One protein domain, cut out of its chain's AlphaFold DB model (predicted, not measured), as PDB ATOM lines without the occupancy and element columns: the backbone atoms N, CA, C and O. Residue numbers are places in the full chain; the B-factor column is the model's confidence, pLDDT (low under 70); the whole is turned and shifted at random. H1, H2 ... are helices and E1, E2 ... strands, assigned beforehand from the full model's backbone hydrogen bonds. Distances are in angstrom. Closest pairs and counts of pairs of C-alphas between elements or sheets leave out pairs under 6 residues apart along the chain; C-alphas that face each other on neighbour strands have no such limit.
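Overview. This is residues 2 to 130 of the 167 residues of an uncharacterized protein of Rhizobium leguminosarum bv. trifolii WSM2297 (UniProt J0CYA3). Two long helices, H4 and H6, run side by side in opposite ways as a loose core, with short H7 beside both of them; H1 and H3 lie along another side, and H2 is held away from the other helices on a looping stretch. Past the end of H4, the thin strand hairpin E1 and E2 makes an arm that gives the domain much of its length, and residues 72 to 77 at its tip stick out. The printed part has 129 residues, with seven named helices and two named strands in the order H1 H2 H3 H4 E1 E2 H5 H6 H7; it is mostly helix, and its one sheet, E1 - E2, is antiparallel. It is loose, with a radius of gyration of the C-alphas of 17.3 A, and elongated, spanning 59 by 38 by 25 A.

Arrangement. Start at H1, residues 2 to 9, and go on to H2, residues 19 to 29, which is apart from H1. At H3, residues 36 to 40, you find a helix close to H1 but not clearly touching, the closest C-alphas being those of Ile 4 and Val 39, 5.9 A apart. H3 touches H4, residues 47 to 64, with residues 53 to 57 of H4 alone; the closest C-alphas are those of Leu 38 and Ile 53, 5.8 A apart. Next come E1, residues 68 to 71, and E2, residues 78 to 81, an antiparallel hairpin at 166 degrees; look for N 69 and O 80 at 3.0 A and N 78 and O 71 at 2.8 A. H5, residues 87 to 90, meets H6, residues 92 to 105, only through their link. H6 is close to H4 but not clearly touching, at a shallow tilt of 19 degrees, opposite ways; their closest C-alphas, Leu 54 and Leu 96, are 7.6 A apart. At H7, residues 117 to 120, C-alpha 118 is 6.8 A from C-alpha 58 of H4 and 6.8 A from C-alpha 93 of H6, the closest pairs; H7 is close to both but not clearly touching. Every O i to N i+4 pair is within hydrogen-bond range in H1, H2, H3, H4 and H6; H5 and H7 are too short for such a pair.

Along the chain. Find C-alpha 2 at (15.318, -60.505, 4.901), where H1 begins its 10.2 A. H2 measures 15.0 A. H4 runs 25.8 A from C-alpha 47 at (19.251, -52.846, -15.508), and H6 runs 20.3 A. H7 ends at C-alpha 120, (26.790, -39.538, -3.652).

Size, cuts and confidence. The C-alphas of Lys 10 and Arg 75 are the two farthest apart, 59.5 A. The printed part has no cut, and the link from H6 to H7 is long. Mean pLDDT of the printed part is 75.5; 51 residues are under 70, among them 20 to 34 and 72 to 91.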
ATOM      1  N   MET A   2      15.258 -59.085   4.536       68.19
ATOM      2  CA  MET A   2      15.318 -60.505   4.901       68.19
ATOM      3  C   MET A   2      14.542 -61.367   3.903       68.19
ATOM      4  O   MET A   2      15.020 -62.430   3.550       68.19
ATOM      5  N   ASP A   3      13.458 -60.838   3.335       78.44
ATOM      6  CA  ASP A   3      12.651 -61.531   2.324       78.44
ATOM      7  C   ASP A   3      13.422 -61.746   1.008       78.44
ATOM      8  O   ASP A   3      13.345 -62.819   0.426       78.44
ATOM      9  N   ILE A   4      14.251 -60.781   0.578       83.94
ATOM     10  CA  ILE A   4      15.156 -60.944  -0.580       83.94
ATOM     11  C   ILE A   4      16.235 -61.991  -0.270       83.94
ATOM     12  O   ILE A   4      16.561 -62.821  -1.113       83.94
ATOM     13  N   VAL A   5      16.803 -61.962   0.941       80.75
ATOM     14  CA  VAL A   5      17.830 -62.929   1.358       80.75
ATOM     15  C   VAL A   5      17.251 -64.336   1.463       80.75
ATOM     16  O   VAL A   5      17.886 -65.290   1.026       80.75
ATOM     17  N   ALA A   6      16.050 -64.478   2.008       78.75
ATOM     18  CA  ALA A   6      15.384 -65.757   2.129       78.75
ATOM     19  C   ALA A   6      14.943 -66.314   0.781       78.75
ATOM     20  O   ALA A   6      15.169 -67.493   0.520       78.75
ATOM     21  N   ASP A   7      14.400 -65.467  -0.092       84.50
ATOM     22  CA  ASP A   7      14.087 -65.831  -1.471       84.50
ATOM     23  C   ASP A   7      15.348 -66.267  -2.238       84.50
ATOM     24  O   ASP A   7      15.345 -67.276  -2.942       84.50
ATOM     25  N   TRP A   8      16.475 -65.576  -2.045       82.94
ATOM     26  CA  TRP A   8      17.759 -65.986  -2.615       82.94
ATOM     27  C   TRP A   8      18.256 -67.331  -2.072       82.94
ATOM     28  O   TRP A   8      18.642 -68.208  -2.842       82.94
ATOM     29  N   LEU A   9      18.204 -67.529  -0.753       81.62
ATOM     30  CA  LEU A   9      18.633 -68.769  -0.100       81.62
ATOM     31  C   LEU A   9      17.638 -69.926  -0.267       81.62
ATOM     32  O   LEU A   9      17.949 -71.044   0.149       81.62
ATOM     33  N   LYS A  10      16.448 -69.673  -0.833       81.75
ATOM     34  CA  LYS A  10      15.302 -70.599  -0.823       81.75
ATOM     35  C   LYS A  10      15.010 -71.105   0.598       81.75
ATOM     36  O   LYS A  10      14.709 -72.281   0.805       81.75
ATOM     37  N   ALA A  11      15.179 -70.225   1.582       77.12
ATOM     38  CA  ALA A  11      15.040 -70.553   2.992       77.12
ATOM     39  C   ALA A  11      13.564 -70.548   3.401       77.12
ATOM     40  O   ALA A  11      12.816 -69.641   3.043       77.12
ATOM     41  N   ASP A  12      13.158 -71.544   4.189       74.44
ATOM     42  CA  ASP A  12      11.856 -71.521   4.850       74.44
ATOM     43  C   ASP A  12      11.900 -70.531   6.020       74.44
ATOM     44  O   ASP A  12      12.535 -70.771   7.052       74.44
ATOM     45  N   GLU A  13      11.241 -69.387   5.846       66.88
ATOM     46  CA  GLU A  13      11.192 -68.342   6.862       66.88
ATOM     47  C   GLU A  13      10.155 -68.591   7.954       66.88
ATOM     48  O   GLU A  13      10.137 -67.825   8.923       66.88
ATOM     49  N   ALA A  14       9.323 -69.638   7.862       66.88
ATOM     50  CA  ALA A  14       8.211 -69.864   8.788       66.88
ATOM     51  C   ALA A  14       8.651 -69.885  10.264       66.88
ATOM     52  O   ALA A  14       7.918 -69.430  11.138       66.88
ATOM     53  N   ALA A  15       9.877 -70.340  10.549       59.62
ATOM     54  CA  ALA A  15      10.446 -70.357  11.899       59.62
ATOM     55  C   ALA A  15      10.947 -68.983  12.403       59.62
ATOM     56  O   ALA A  15      11.201 -68.820  13.595       59.62
ATOM     57  N   THR A  16      11.116 -68.002  11.514       59.47
ATOM     58  CA  THR A  16      11.620 -66.648  11.817       59.47
ATOM     59  C   THR A  16      10.552 -65.559  11.687       59.47
ATOM     60  O   THR A  16      10.776 -64.426  12.126       59.47
ATOM     61  N   MET A  17       9.387 -65.888  11.116       64.12
ATOM     62  CA  MET A  17       8.209 -65.021  11.098       64.12
ATOM     63  C   MET A  17       7.593 -64.974  12.496       64.12
ATOM     64  O   MET A  17       6.828 -65.841  12.910       64.12
ATOM     65  N   THR A  18       7.995 -63.963  13.257       68.06
ATOM     66  CA  THR A  18       7.474 -63.680  14.595       68.06
ATOM     67  C   THR A  18       6.614 -62.424  14.551       68.06
ATOM     68  O   THR A  18       6.869 -61.531  13.745       68.06
ATOM     69  N   GLU A  19       5.658 -62.306  15.471       71.62
ATOM     70  CA  GLU A  19       4.843 -61.091  15.648       71.62
ATOM     71  C   GLU A  19       5.723 -59.839  15.843       71.62
ATOM     72  O   GLU A  19       5.415 -58.749  15.369       71.62
ATOM     73  N   TRP A  20       6.888 -60.007  16.479       67.06
ATOM     74  CA  TRP A  20       7.898 -58.956  16.592       67.06
ATOM     75  C   TRP A  20       8.482 -58.544  15.231       67.06
ATOM     76  O   TRP A  20       8.626 -57.351  14.981       67.06
ATOM     77  N   ARG A  21       8.794 -59.500  14.344       66.44
ATOM     78  CA  ARG A  21       9.326 -59.226  12.997       66.44
ATOM     79  C   ARG A  21       8.300 -58.466  12.150       66.44
ATOM     80  O   ARG A  21       8.666 -57.471  11.537       66.44
ATOM     81  N   GLU A  22       7.033 -58.878  12.170       66.75
ATOM     82  CA  GLU A  22       5.943 -58.165  11.480       66.75
ATOM     83  C   GLU A  22       5.780 -56.738  12.004       66.75
ATOM     84  O   GLU A  22       5.795 -55.785  11.228       66.75
ATOM     85  N   LYS A  23       5.743 -56.569  13.329       66.44
ATOM     86  CA  LYS A  23       5.634 -55.251  13.955       66.44
ATOM     87  C   LYS A  23       6.815 -54.338  13.617       66.44
ATOM     88  O   LYS A  23       6.614 -53.163  13.334       66.44
ATOM     89  N   VAL A  24       8.041 -54.867  13.607       63.25
ATOM     90  CA  VAL A  24       9.235 -54.109  13.200       63.25
ATOM     91  C   VAL A  24       9.154 -53.704  11.728       63.25
ATOM     92  O   VAL A  24       9.533 -52.584  11.401       63.25
ATOM     93  N   TYR A  25       8.641 -54.557  10.837       63.75
ATOM     94  CA  TYR A  25       8.431 -54.179   9.436       63.75
ATOM     95  C   TYR A  25       7.355 -53.114   9.260       63.75
ATOM     96  O   TYR A  25       7.563 -52.175   8.495       63.75
ATOM     97  N   ASP A  26       6.242 -53.216   9.974       63.44
ATOM     98  CA  ASP A  26       5.180 -52.217   9.900       63.44
ATOM     99  C   ASP A  26       5.639 -50.865  10.460       63.44
ATOM    100  O   ASP A  26       5.399 -49.829   9.839       63.44
ATOM    101  N   GLU A  27       6.366 -50.864  11.579       62.44
ATOM    102  CA  GLU A  27       6.872 -49.646  12.223       62.44
ATOM    103  C   GLU A  27       8.054 -49.010  11.468       62.44
ATOM    104  O   GLU A  27       8.127 -47.784  11.378       62.44
ATOM    105  N   TYR A  28       8.972 -49.806  10.909       56.66
ATOM    106  CA  TYR A  28      10.163 -49.306  10.203       56.66
ATOM    107  C   TYR A  28       9.901 -49.040   8.714       56.66
ATOM    108  O   TYR A  28      10.298 -48.009   8.174       56.66
ATOM    109  N   ALA A  29       9.211 -49.954   8.029       54.00
ATOM    110  CA  ALA A  29       8.978 -49.890   6.586       54.00
ATOM    111  C   ALA A  29       7.577 -49.383   6.208       54.00
ATOM    112  O   ALA A  29       7.266 -49.343   5.016       54.00
ATOM    113  N   GLY A  30       6.741 -48.978   7.172       53.69
ATOM    114  CA  GLY A  30       5.404 -48.444   6.901       53.69
ATOM    115  C   GLY A  30       4.504 -49.433   6.154       53.69
ATOM    116  O   GLY A  30       3.758 -49.019   5.271       53.69
ATOM    117  N   GLY A  31       4.632 -50.734   6.440       53.69
ATOM    118  CA  GLY A  31       3.830 -51.782   5.800       53.69
ATOM    119  C   GLY A  31       4.173 -52.031   4.327       53.69
ATOM    120  O   GLY A  31       3.267 -52.220   3.524       53.69
ATOM    121  N   TYR A  32       5.467 -52.050   3.975       54.75
ATOM    122  CA  TYR A  32       6.022 -52.286   2.624       54.75
ATOM    123  C   TYR A  32       6.101 -51.086   1.657       54.75
ATOM    124  O   TYR A  32       6.250 -51.327   0.464       54.75
ATOM    125  N   GLY A  33       6.090 -49.827   2.120       63.66
ATOM    126  CA  GLY A  33       6.076 -48.591   1.299       63.66
ATOM    127  C   GLY A  33       6.887 -48.592  -0.020       63.66
ATOM    128  O   GLY A  33       6.488 -49.191  -1.010       63.66
ATOM    129  N   GLY A  34       8.025 -47.891  -0.095       64.31
ATOM    130  CA  GLY A  34       8.881 -47.905  -1.303       64.31
ATOM    131  C   GLY A  34       9.678 -49.203  -1.508       64.31
ATOM    132  O   GLY A  34      10.451 -49.318  -2.455       64.31
ATOM    133  N   TRP A  35       9.520 -50.168  -0.598       77.12
ATOM    134  CA  TRP A  35      10.305 -51.399  -0.531       77.12
ATOM    135  C   TRP A  35       9.640 -52.605  -1.187       77.12
ATOM    136  O   TRP A  35      10.361 -53.487  -1.642       77.12
ATOM    137  N   SER A  36       8.306 -52.657  -1.229       81.00
ATOM    138  CA  SER A  36       7.546 -53.750  -1.857       81.00
ATOM    139  C   SER A  36       8.027 -54.026  -3.275       81.00
ATOM    140  O   SER A  36       8.416 -55.146  -3.581       81.00
ATOM    141  N   GLU A  37       8.090 -52.980  -4.102       87.56
ATOM    142  CA  GLU A  37       8.514 -53.079  -5.502       87.56
ATOM    143  C   GLU A  37       9.955 -53.602  -5.616       87.56
ATOM    144  O   GLU A  37      10.253 -54.421  -6.481       87.56
ATOM    145  N   LEU A  38      10.851 -53.189  -4.709       89.56
ATOM    146  CA  LEU A  38      12.222 -53.699  -4.684       89.56
ATOM    147  C   LEU A  38      12.281 -55.166  -4.256       89.56
ATOM    148  O   LEU A  38      13.054 -55.913  -4.839       89.56
ATOM    149  N   VAL A  39      11.487 -55.585  -3.271       87.50
ATOM    150  CA  VAL A  39      11.418 -56.986  -2.826       87.50
ATOM    151  C   VAL A  39      10.829 -57.882  -3.914       87.50
ATOM    152  O   VAL A  39      11.360 -58.957  -4.159       87.50
ATOM    153  N   GLU A  40       9.782 -57.437  -4.601       89.56
ATOM    154  CA  GLU A  40       9.109 -58.210  -5.648       89.56
ATOM    155  C   GLU A  40       9.958 -58.335  -6.923       89.56
ATOM    156  O   GLU A  40       9.981 -59.380  -7.573       89.56
ATOM    157  N   HIS A  41      10.707 -57.284  -7.268       93.19
ATOM    158  CA  HIS A  41      11.411 -57.182  -8.548       93.19
ATOM    159  C   HIS A  41      12.933 -57.100  -8.406       93.19
ATOM    160  O   HIS A  41      13.629 -56.617  -9.305       93.19
ATOM    161  N   TRP A  42      13.497 -57.610  -7.310       93.56
ATOM    162  CA  TRP A  42      14.946 -57.561  -7.104       93.56
ATOM    163  C   TRP A  42      15.740 -58.339  -8.164       93.56
ATOM    164  O   TRP A  42      16.916 -58.037  -8.370       93.56
ATOM    165  N   ARG A  43      15.109 -59.287  -8.877       95.06
ATOM    166  CA  ARG A  43      15.676 -60.010 -10.032       95.06
ATOM    167  C   ARG A  43      15.331 -59.413 -11.408       95.06
ATOM    168  O   ARG A  43      15.578 -60.065 -12.415       95.06
ATOM    169  N   GLU A  44      14.791 -58.191 -11.485       96.31
ATOM    170  CA  GLU A  44      14.469 -57.520 -12.760       96.31
ATOM    171  C   GLU A  44      15.678 -57.545 -13.724       96.31
ATOM    172  O   GLU A  44      16.734 -57.007 -13.361       96.31
ATOM    173  N   PRO A  45      15.584 -58.188 -14.904       95.25
ATOM    174  CA  PRO A  45      16.719 -58.364 -15.809       95.25
ATOM    175  C   PRO A  45      17.144 -57.082 -16.536       95.25
ATOM    176  O   PRO A  45      18.328 -56.937 -16.846       95.25
ATOM    177  N   ASP A  46      16.232 -56.145 -16.808       95.44
ATOM    178  CA  ASP A  46      16.591 -54.854 -17.393       95.44
ATOM    179  C   ASP A  46      17.208 -53.947 -16.320       95.44
ATOM    180  O   ASP A  46      16.529 -53.416 -15.440       95.44
ATOM    181  N   ALA A  47      18.516 -53.709 -16.426       93.06
ATOM    182  CA  ALA A  47      19.251 -52.846 -15.508       93.06
ATOM    183  C   ALA A  47      18.681 -51.416 -15.427       93.06
ATOM    184  O   ALA A  47      18.786 -50.775 -14.380       93.06
ATOM    185  N   VAL A  48      18.060 -50.900 -16.496       93.12
ATOM    186  CA  VAL A  48      17.439 -49.565 -16.501       93.12
ATOM    187  C   VAL A  48      16.109 -49.580 -15.750       93.12
ATOM    188  O   VAL A  48      15.816 -48.646 -14.997       93.12
ATOM    189  N   ALA A  49      15.298 -50.625 -15.930       93.81
ATOM    190  CA  ALA A  49      14.085 -50.831 -15.146       93.81
ATOM    191  C   ALA A  49      14.424 -51.010 -13.662       93.81
ATOM    192  O   ALA A  49      13.905 -50.268 -12.827       93.81
ATOM    193  N   PHE A  50      15.386 -51.877 -13.346       94.69
ATOM    194  CA  PHE A  50      15.843 -52.098 -11.979       94.69
ATOM    195  C   PHE A  50      16.396 -50.823 -11.326       94.69
ATOM    196  O   PHE A  50      16.101 -50.551 -10.166       94.69
ATOM    197  N   HIS A  51      17.138 -49.984 -12.061       92.38
ATOM    198  CA  HIS A  51      17.622 -48.704 -11.531       92.38
ATOM    199  C   HIS A  51      16.481 -47.802 -11.037       92.38
ATOM    200  O   HIS A  51      16.620 -47.152 -10.005       92.38
ATOM    201  N   ARG A  52      15.336 -47.779 -11.735       91.94
ATOM    202  CA  ARG A  52      14.159 -47.007 -11.298       91.94
ATOM    203  C   ARG A  52      13.559 -47.560 -10.008       91.94
ATOM    204  O   ARG A  52      13.166 -46.779  -9.150       91.94
ATOM    205  N   ILE A  53      13.518 -48.882  -9.867       92.31
ATOM    206  CA  ILE A  53      13.023 -49.562  -8.661       92.31
ATOM    207  C   ILE A  53      13.943 -49.257  -7.473       92.31
ATOM    208  O   ILE A  53      13.484 -48.854  -6.406       92.31
ATOM    209  N   LEU A  54      15.257 -49.364  -7.685       91.19
ATOM    210  CA  LEU A  54      16.269 -49.040  -6.683       91.19
ATOM    211  C   LEU A  54      16.201 -47.568  -6.247       91.19
ATOM    212  O   LEU A  54      16.299 -47.280  -5.055       91.19
ATOM    213  N   ALA A  55      16.011 -46.646  -7.197       89.62
ATOM    214  CA  ALA A  55      15.874 -45.221  -6.914       89.62
ATOM    215  C   ALA A  55      14.642 -44.928  -6.050       89.62
ATOM    216  O   ALA A  55      14.778 -44.244  -5.048       89.62
ATOM    217  N   LYS A  56      13.479 -45.525  -6.350       88.88
ATOM    218  CA  LYS A  56      12.270 -45.367  -5.522       88.88
ATOM    219  C   LYS A  56      12.467 -45.853  -4.084       88.88
ATOM    220  O   LYS A  56      11.974 -45.222  -3.152       88.88
ATOM    221  N   ALA A  57      13.180 -46.964  -3.891       87.06
ATOM    222  CA  ALA A  57      13.496 -47.459  -2.553       87.06
ATOM    223  C   ALA A  57      14.418 -46.484  -1.797       87.06
ATOM    224  O   ALA A  57      14.210 -46.230  -0.611       87.06
ATOM    225  N   ALA A  58      15.403 -45.905  -2.491       86.31
ATOM    226  CA  ALA A  58      16.283 -44.882  -1.934       86.31
ATOM    227  C   ALA A  58      15.531 -43.576  -1.610       86.31
ATOM    228  O   ALA A  58      15.703 -43.048  -0.511       86.31
ATOM    229  N   ASP A  59      14.649 -43.116  -2.503       85.38
ATOM    230  CA  ASP A  59      13.790 -41.944  -2.305       85.38
ATOM    231  C   ASP A  59      12.902 -42.136  -1.072       85.38
ATOM    232  O   ASP A  59      12.801 -41.249  -0.230       85.38
ATOM    233  N   TYR A  60      12.283 -43.314  -0.937       81.50
ATOM    234  CA  TYR A  60      11.428 -43.641   0.203       81.50
ATOM    235  C   TYR A  60      12.179 -43.531   1.529       81.50
ATOM    236  O   TYR A  60      11.666 -42.946   2.478       81.50
ATOM    237  N   HIS A  61      13.404 -44.047   1.588       78.75
ATOM    238  CA  HIS A  61      14.230 -43.942   2.784       78.75
ATOM    239  C   HIS A  61      14.627 -42.509   3.111       78.75
ATOM    240  O   HIS A  61      14.491 -42.095   4.258       78.75
ATOM    241  N   VAL A  62      15.044 -41.730   2.112       77.38
ATOM    242  CA  VAL A  62      15.327 -40.306   2.323       77.38
ATOM    243  C   VAL A  62      14.069 -39.568   2.788       77.38
ATOM    244  O   VAL A  62      14.153 -38.736   3.681       77.38
ATOM    245  N   ALA A  63      12.882 -39.911   2.285       76.94
ATOM    246  CA  ALA A  63      11.627 -39.316   2.754       76.94
ATOM    247  C   ALA A  63      11.292 -39.657   4.219       76.94
ATOM    248  O   ALA A  63      10.541 -38.919   4.859       76.94
ATOM    249  N   GLN A  64      11.812 -40.770   4.748       70.62
ATOM    250  CA  GLN A  64      11.700 -41.109   6.169       70.62
ATOM    251  C   GLN A  64      12.717 -40.345   7.030       70.62
ATOM    252  O   GLN A  64      12.484 -40.182   8.231       70.62
ATOM    253  N   SER A  65      13.800 -39.848   6.424       66.00
ATOM    254  CA  SER A  65      14.789 -39.031   7.116       66.00
ATOM    255  C   SER A  65      14.264 -37.625   7.393       66.00
ATOM    256  O   SER A  65      13.563 -37.013   6.585       66.00
ATOM    257  N   SER A  66      14.536 -37.114   8.592       62.59
ATOM    258  CA  SER A  66      14.034 -35.811   9.040       62.59
ATOM    259  C   SER A  66      15.176 -34.797   9.079       62.59
ATOM    260  O   SER A  66      15.814 -34.671  10.110       62.59
ATOM    261  N   ASP A  67      15.433 -34.035   8.013       54.38
ATOM    262  CA  ASP A  67      16.615 -33.146   7.951       54.38
ATOM    263  C   ASP A  67      16.742 -32.197   9.160       54.38
ATOM    264  O   ASP A  67      17.747 -32.172   9.869       54.38
ATOM    265  N   MET A  68      15.704 -31.402   9.426       54.50
ATOM    266  CA  MET A  68      15.663 -30.463  10.547       54.50
ATOM    267  C   MET A  68      14.245 -29.912  10.690       54.50
ATOM    268  O   MET A  68      13.682 -29.374   9.736       54.50
ATOM    269  N   THR A  69      13.670 -29.947  11.894       64.81
ATOM    270  CA  THR A  69      12.442 -29.187  12.166       64.81
ATOM    271  C   THR A  69      12.807 -27.849  12.788       64.81
ATOM    272  O   THR A  69      13.407 -27.763  13.857       64.81
ATOM    273  N   THR A  70      12.443 -26.765  12.104       57.56
ATOM    274  CA  THR A  70      12.513 -25.414  12.663       57.56
ATOM    275  C   THR A  70      11.145 -25.036  13.211       57.56
ATOM    276  O   THR A  70      10.163 -25.013  12.474       57.56
ATOM    277  N   THR A  71      11.075 -24.686  14.492       71.00
ATOM    278  CA  THR A  71       9.857 -24.174  15.137       71.00
ATOM    279  C   THR A  71      10.110 -22.806  15.767       71.00
ATOM    280  O   THR A  71      11.206 -22.531  16.248       71.00
ATOM    281  N   GLY A  72       9.097 -21.935  15.766       67.81
ATOM    282  CA  GLY A  72       9.175 -20.578  16.324       67.81
ATOM    283  C   GLY A  72       9.281 -19.465  15.274       67.81
ATOM    284  O   GLY A  72       9.296 -19.719  14.070       67.81
ATOM    285  N   ASP A  73       9.295 -18.212  15.736       67.31
ATOM    286  CA  ASP A  73       9.374 -17.019  14.884       67.31
ATOM    287  C   ASP A  73      10.829 -16.555  14.661       67.31
ATOM    288  O   ASP A  73      11.781 -17.146  15.174       67.31
ATOM    289  N   LYS A  74      11.026 -15.459  13.913       59.00
ATOM    290  CA  LYS A  74      12.362 -14.892  13.629       59.00
ATOM    291  C   LYS A  74      13.183 -14.527  14.881       59.00
ATOM    292  O   LYS A  74      14.382 -14.309  14.744       59.00
ATOM    293  N   ARG A  75      12.568 -14.400  16.065       65.12
ATOM    294  CA  ARG A  75      13.226 -14.025  17.330       65.12
ATOM    295  C   ARG A  75      13.414 -15.207  18.284       65.12
ATOM    296  O   ARG A  75      14.300 -15.135  19.123       65.12
ATOM    297  N   ASN A  76      12.630 -16.276  18.142       60.06
ATOM    298  CA  ASN A  76      12.690 -17.486  18.968       60.06
ATOM    299  C   ASN A  76      12.731 -18.756  18.107       60.06
ATOM    300  O   ASN A  76      11.929 -19.675  18.284       60.06
ATOM    301  N   LYS A  77      13.677 -18.803  17.167       66.88
ATOM    302  CA  LYS A  77      13.903 -19.969  16.312       66.88
ATOM    303  C   LYS A  77      14.494 -21.114  17.147       66.88
ATOM    304  O   LYS A  77      15.553 -20.957  17.749       66.88
ATOM    305  N   ARG A  78      13.816 -22.261  17.188       62.66
ATOM    306  CA  ARG A  78      14.322 -23.530  17.723       62.66
ATOM    307  C   ARG A  78      14.523 -24.491  16.568       62.66
ATOM    308  O   ARG A  78      13.569 -24.858  15.886       62.66
ATOM    309  N   GLU A  79      15.768 -24.875  16.356       64.81
ATOM    310  CA  GLU A  79      16.155 -25.850  15.347       64.81
ATOM    311  C   GLU A  79      16.353 -27.188  16.052       64.81
ATOM    312  O   GLU A  79      17.173 -27.306  16.962       64.81
ATOM    313  N   LYS A  80      15.544 -28.180  15.682       59.88
ATOM    314  CA  LYS A  80      15.762 -29.567  16.066       59.88
ATOM    315  C   LYS A  80      16.412 -30.259  14.879       59.88
ATOM    316  O   LYS A  80      15.751 -30.579  13.895       59.88
ATOM    317  N   HIS A  81      17.717 -30.425  15.002       51.16
ATOM    318  CA  HIS A  81      18.546 -31.208  14.102       51.16
ATOM    319  C   HIS A  81      18.344 -32.682  14.461       51.16
ATOM    320  O   HIS A  81      18.533 -33.053  15.621       51.16
ATOM    321  N   TYR A  82      17.911 -33.517  13.515       60.28
ATOM    322  CA  TYR A  82      17.816 -34.970  13.727       60.28
ATOM    323  C   TYR A  82      19.095 -35.662  13.233       60.28
ATOM    324  O   TYR A  82      19.046 -36.733  12.646       60.28
ATOM    325  N   GLU A  83      20.253 -35.044  13.494       48.34
ATOM    326  CA  GLU A  83      21.586 -35.469  13.024       48.34
ATOM    327  C   GLU A  83      21.974 -36.906  13.419       48.34
ATOM    328  O   GLU A  83      22.900 -37.473  12.842       48.34
ATOM    329  N   ILE A  84      21.275 -37.504  14.388       47.78
ATOM    330  CA  ILE A  84      21.443 -38.901  14.787       47.78
ATOM    331  C   ILE A  84      20.136 -39.630  14.492       47.78
ATOM    332  O   ILE A  84      19.257 -39.756  15.350       47.78
ATOM    333  N   GLU A  85      20.000 -40.094  13.255       54.59
ATOM    334  CA  GLU A  85      19.037 -41.148  12.958       54.59
ATOM    335  C   GLU A  85      19.423 -42.406  13.751       54.59
ATOM    336  O   GLU A  85      20.612 -42.622  13.997       54.59
ATOM    337  N   PRO A  86      18.463 -43.246  14.180       57.75
ATOM    338  CA  PRO A  86      18.796 -44.530  14.789       57.75
ATOM    339  C   PRO A  86      19.800 -45.288  13.910       57.75
ATOM    340  O   PRO A  86      19.601 -45.335  12.699       57.75
ATOM    341  N   ASP A  87      20.827 -45.913  14.497       54.06
ATOM    342  CA  ASP A  87      21.943 -46.569  13.779       54.06
ATOM    343  C   ASP A  87      21.503 -47.456  12.594       54.06
ATOM    344  O   ASP A  87      22.212 -47.599  11.597       54.06
ATOM    345  N   ALA A  88      20.301 -48.034  12.675       56.69
ATOM    346  CA  ALA A  88      19.671 -48.810  11.612       56.69
ATOM    347  C   ALA A  88      19.506 -48.049  10.279       56.69
ATOM    348  O   ALA A  88      19.631 -48.661   9.219       56.69
ATOM    349  N   TYR A  89      19.256 -46.736  10.296       58.72
ATOM    350  CA  TYR A  89      19.101 -45.921   9.084       58.72
ATOM    351  C   TYR A  89      20.431 -45.745   8.333       58.72
ATOM    352  O   TYR A  89      20.444 -45.719   7.106       58.72
ATOM    353  N   TRP A  90      21.574 -45.764   9.028       62.16
ATOM    354  CA  TRP A  90      22.897 -45.702   8.386       62.16
ATOM    355  C   TRP A  90      23.272 -46.985   7.643       62.16
ATOM    356  O   TRP A  90      24.101 -46.960   6.733       62.16
ATOM    357  N   ALA A  91      22.661 -48.116   8.001       67.94
ATOM    358  CA  ALA A  91      22.866 -49.369   7.285       67.94
ATOM    359  C   ALA A  91      22.196 -49.359   5.901       67.94
ATOM    360  O   ALA A  91      22.500 -50.207   5.067       67.94
ATOM    361  N   PHE A  92      21.301 -48.411   5.623       75.19
ATOM    362  CA  PHE A  92      20.434 -48.468   4.456       75.19
ATOM    363  C   PHE A  92      21.170 -48.446   3.103       75.19
ATOM    364  O   PHE A  92      20.899 -49.328   2.281       75.19
ATOM    365  N   PRO A  93      22.155 -47.555   2.851       78.06
ATOM    366  CA  PRO A  93      22.968 -47.645   1.638       78.06
ATOM    367  C   PRO A  93      23.654 -49.011   1.507       78.06
ATOM    368  O   PRO A  93      23.708 -49.577   0.419       78.06
ATOM    369  N   VAL A  94      24.116 -49.584   2.624       80.94
ATOM    370  CA  VAL A  94      24.752 -50.910   2.653       80.94
ATOM    371  C   VAL A  94      23.763 -52.006   2.252       80.94
ATOM    372  O   VAL A  94      24.134 -52.905   1.501       80.94
ATOM    373  N   LEU A  95      22.502 -51.921   2.683       82.12
ATOM    374  CA  LEU A  95      21.457 -52.876   2.297       82.12
ATOM    375  C   LEU A  95      21.184 -52.840   0.790       82.12
ATOM    376  O   LEU A  95      21.088 -53.894   0.162       82.12
ATOM    377  N   LEU A  96      21.106 -51.649   0.193       87.94
ATOM    378  CA  LEU A  96      20.929 -51.516  -1.254       87.94
ATOM    379  C   LEU A  96      22.140 -52.057  -2.029       87.94
ATOM    380  O   LEU A  96      21.973 -52.779  -3.013       87.94
ATOM    381  N   LEU A  97      23.362 -51.792  -1.555       89.12
ATOM    382  CA  LEU A  97      24.581 -52.370  -2.129       89.12
ATOM    383  C   LEU A  97      24.625 -53.901  -1.988       89.12
ATOM    384  O   LEU A  97      25.108 -54.590  -2.885       89.12
ATOM    385  N   MET A  98      24.096 -54.456  -0.898       88.06
ATOM    386  CA  MET A  98      23.993 -55.904  -0.720       88.06
ATOM    387  C   MET A  98      23.086 -56.536  -1.783       88.06
ATOM    388  O   MET A  98      23.448 -57.561  -2.353       88.06
ATOM    389  N   ILE A  99      21.962 -55.899  -2.124       90.88
ATOM    390  CA  ILE A  99      21.070 -56.377  -3.195       90.88
ATOM    391  C   ILE A  99      21.794 -56.360  -4.549       90.88
ATOM    392  O   ILE A  99      21.724 -57.335  -5.296       90.88
ATOM    393  N   LEU A 100      22.560 -55.303  -4.847       92.19
ATOM    394  CA  LEU A 100      23.405 -55.258  -6.049       92.19
ATOM    395  C   LEU A 100      24.421 -56.412  -6.066       92.19
ATOM    396  O   LEU A 100      24.591 -57.070  -7.091       92.19
ATOM    397  N   ARG A 101      25.065 -56.705  -4.931       90.56
ATOM    398  CA  ARG A 101      25.994 -57.839  -4.806       90.56
ATOM    399  C   ARG A 101      25.308 -59.180  -5.078       90.56
ATOM    400  O   ARG A 101      25.893 -60.018  -5.756       90.56
ATOM    401  N   MET A 102      24.092 -59.375  -4.575       90.06
ATOM    402  CA  MET A 102      23.313 -60.595  -4.808       90.06
ATOM    403  C   MET A 102      22.922 -60.745  -6.278       90.06
ATOM    404  O   MET A 102      23.071 -61.823  -6.843       90.06
ATOM    405  N   ARG A 103      22.511 -59.654  -6.932       92.38
ATOM    406  CA  ARG A 103      22.235 -59.645  -8.374       92.38
ATOM    407  C   ARG A 103      23.453 -60.053  -9.203       92.38
ATOM    408  O   ARG A 103      23.305 -60.868 -10.106       92.38
ATOM    409  N   GLU A 104      24.654 -59.567  -8.868       89.88
ATOM    410  CA  GLU A 104      25.885 -60.016  -9.546       89.88
ATOM    411  C   GLU A 104      26.117 -61.521  -9.389       89.88
ATOM    412  O   GLU A 104      26.577 -62.168 -10.327       89.88
ATOM    413  N   TRP A 105      25.806 -62.085  -8.218       86.75
ATOM    414  CA  TRP A 105      25.930 -63.526  -7.981       86.75
ATOM    415  C   TRP A 105      24.920 -64.351  -8.782       86.75
ATOM    416  O   TRP A 105      25.273 -65.435  -9.228       86.75
ATOM    417  N   GLU A 106      23.728 -63.814  -9.045       87.25
ATOM    418  CA  GLU A 106      22.720 -64.416  -9.934       87.25
ATOM    419  C   GLU A 106      23.030 -64.193 -11.432       87.25
ATOM    420  O   GLU A 106      22.254 -64.585 -12.300       87.25
ATOM    421  N   GLY A 107      24.139 -63.520 -11.764       89.88
ATOM    422  CA  GLY A 107      24.490 -63.172 -13.144       89.88
ATOM    423  C   GLY A 107      23.638 -62.049 -13.748       89.88
ATOM    424  O   GLY A 107      23.666 -61.838 -14.960       89.88
ATOM    425  N   LEU A 108      22.889 -61.313 -12.923       93.06
ATOM    426  CA  LEU A 108      22.071 -60.186 -13.355       93.06
ATOM    427  C   LEU A 108      22.919 -58.924 -13.511       93.06
ATOM    428  O   LEU A 108      23.796 -58.615 -12.701       93.06
ATOM    429  N   GLN A 109      22.613 -58.143 -14.545       91.38
ATOM    430  CA  GLN A 109      23.278 -56.870 -14.772       91.38
ATOM    431  C   GLN A 109      22.784 -55.816 -13.770       91.38
ATOM    432  O   GLN A 109      21.581 -55.606 -13.594       91.38
ATOM    433  N   ASN A 110      23.722 -55.117 -13.137       92.81
ATOM    434  CA  ASN A 110      23.426 -53.965 -12.289       92.81
ATOM    435  C   ASN A 110      23.475 -52.644 -13.070       92.81
ATOM    436  O   ASN A 110      24.114 -52.570 -14.126       92.81
ATOM    437  N   PRO A 111      22.843 -51.576 -12.549       89.38
ATOM    438  CA  PRO A 111      23.002 -50.234 -13.092       89.38
ATOM    439  C   PRO A 111      24.479 -49.824 -13.076       89.38
ATOM    440  O   PRO A 111      25.171 -50.027 -12.080       89.38
ATOM    441  N   GLY A 112      24.963 -49.226 -14.168       79.19
ATOM    442  CA  GLY A 112      26.371 -48.825 -14.283       79.19
ATOM    443  C   GLY A 112      26.783 -47.684 -13.344       79.19
ATOM    444  O   GLY A 112      27.964 -47.552 -13.043       79.19
ATOM    445  N   TYR A 113      25.822 -46.878 -12.878       78.75
ATOM    446  CA  TYR A 113      26.032 -45.771 -11.943       78.75
ATOM    447  C   TYR A 113      24.834 -45.629 -11.001       78.75
ATOM    448  O   TYR A 113      23.689 -45.773 -11.430       78.75
ATOM    449  N   LEU A 114      25.104 -45.307  -9.735       84.31
ATOM    450  CA  LEU A 114      24.091 -45.030  -8.718       84.31
ATOM    451  C   LEU A 114      23.923 -43.512  -8.567       84.31
ATOM    452  O   LEU A 114      24.588 -42.876  -7.754       84.31
ATOM    453  N   ASN A 115      23.049 -42.909  -9.376       79.50
ATOM    454  CA  ASN A 115      22.905 -41.446  -9.476       79.50
ATOM    455  C   ASN A 115      21.999 -40.809  -8.404       79.50
ATOM    456  O   ASN A 115      21.585 -39.667  -8.560       79.50
ATOM    457  N   HIS A 116      21.675 -41.529  -7.333       84.94
ATOM    458  CA  HIS A 116      20.828 -41.021  -6.254       84.94
ATOM    459  C   HIS A 116      21.682 -40.407  -5.132       84.94
ATOM    460  O   HIS A 116      22.738 -40.957  -4.806       84.94
ATOM    461  N   ASP A 117      21.225 -39.309  -4.520       79.88
ATOM    462  CA  ASP A 117      21.970 -38.522  -3.517       79.88
ATOM    463  C   ASP A 117      22.464 -39.361  -2.331       79.88
ATOM    464  O   ASP A 117      23.597 -39.198  -1.878       79.88
ATOM    465  N   LEU A 118      21.663 -40.348  -1.917       79.06
ATOM    466  CA  LEU A 118      22.029 -41.375  -0.931       79.06
ATOM    467  C   LEU A 118      23.396 -42.039  -1.200       79.06
ATOM    468  O   LEU A 118      24.125 -42.355  -0.265       79.06
ATOM    469  N   PHE A 119      23.755 -42.248  -2.469       80.75
ATOM    470  CA  PHE A 119      25.015 -42.879  -2.869       80.75
ATOM    471  C   PHE A 119      26.120 -41.864  -3.185       80.75
ATOM    472  O   PHE A 119      27.273 -42.248  -3.350       80.75
ATOM    473  N   GLN A 120      25.816 -40.564  -3.256       73.81
ATOM    474  CA  GLN A 120      26.790 -39.538  -3.652       73.81
ATOM    475  C   GLN A 120      27.814 -39.206  -2.555       73.81
ATOM    476  O   GLN A 120      28.838 -38.573  -2.838       73.81
ATOM    477  N   MET A 121      27.597 -39.669  -1.323       62.28
ATOM    478  CA  MET A 121      28.509 -39.448  -0.205       62.28
ATOM    479  C   MET A 121      29.513 -40.603  -0.042       62.28
ATOM    480  O   MET A 121      29.160 -41.747   0.234       62.28
ATOM    481  N   GLY A 122      30.805 -40.279  -0.162       64.06
ATOM    482  CA  GLY A 122      31.904 -41.143   0.282       64.06
ATOM    483  C   GLY A 122      32.043 -42.483  -0.454       64.06
ATOM    484  O   GLY A 122      32.160 -42.521  -1.678       64.06
ATOM    485  N   VAL A 123      32.112 -43.570   0.324       68.06
ATOM    486  CA  VAL A 123      32.459 -44.941  -0.109       68.06
ATOM    487  C   VAL A 123      31.300 -45.728  -0.736       68.06
ATOM    488  O   VAL A 123      31.510 -46.855  -1.171       68.06
ATOM    489  N   PHE A 124      30.093 -45.158  -0.797       72.94
ATOM    490  CA  PHE A 124      28.882 -45.849  -1.266       72.94
ATOM    491  C   PHE A 124      28.495 -45.531  -2.721       72.94
ATOM    492  O   PHE A 124      27.441 -45.960  -3.180       72.94
ATOM    493  N   LYS A 125      29.348 -44.809  -3.463       74.88
ATOM    494  CA  LYS A 125      29.110 -44.413  -4.868       74.88
ATOM    495  C   LYS A 125      29.039 -45.578  -5.844       74.88
ATOM    496  O   LYS A 125      28.403 -45.486  -6.891       74.88
ATOM    497  N   GLU A 126      29.743 -46.648  -5.518       78.69
ATOM    498  CA  GLU A 126      29.843 -47.846  -6.332       78.69
ATOM    499  C   GLU A 126      29.805 -49.075  -5.432       78.69
ATOM    500  O   GLU A 126      30.095 -49.005  -4.234       78.69
ATOM    501  N   LEU A 127      29.451 -50.215  -6.020       82.06
ATOM    502  CA  LEU A 127      29.530 -51.477  -5.312       82.06
ATOM    503  C   LEU A 127      31.002 -51.770  -4.966       82.06
ATOM    504  O   LEU A 127      31.831 -51.843  -5.879       82.06
ATOM    505  N   PRO A 128      31.350 -51.982  -3.681       79.62
ATOM    506  CA  PRO A 128      32.719 -52.288  -3.299       79.62
ATOM    507  C   PRO A 128      33.213 -53.527  -4.034       79.62
ATOM    508  O   PRO A 128      32.508 -54.538  -4.084       79.62
ATOM    509  N   LYS A 129      34.424 -53.466  -4.592       81.88
ATOM    510  CA  LYS A 129      35.025 -54.606  -5.294       81.88
ATOM    511  C   LYS A 129      35.122 -55.812  -4.351       81.88
ATOM    512  O   LYS A 129      35.444 -55.623  -3.176       81.88
ATOM    513  N   PRO A 130      34.883 -57.043  -4.843       74.94
ATOM    514  CA  PRO A 130      35.111 -58.231  -4.037       74.94
ATOM    515  C   PRO A 130      36.555 -58.234  -3.536       74.94
ATOM    516  O   PRO A 130      37.495 -58.138  -4.327       74.94
TER     517      PRO A 130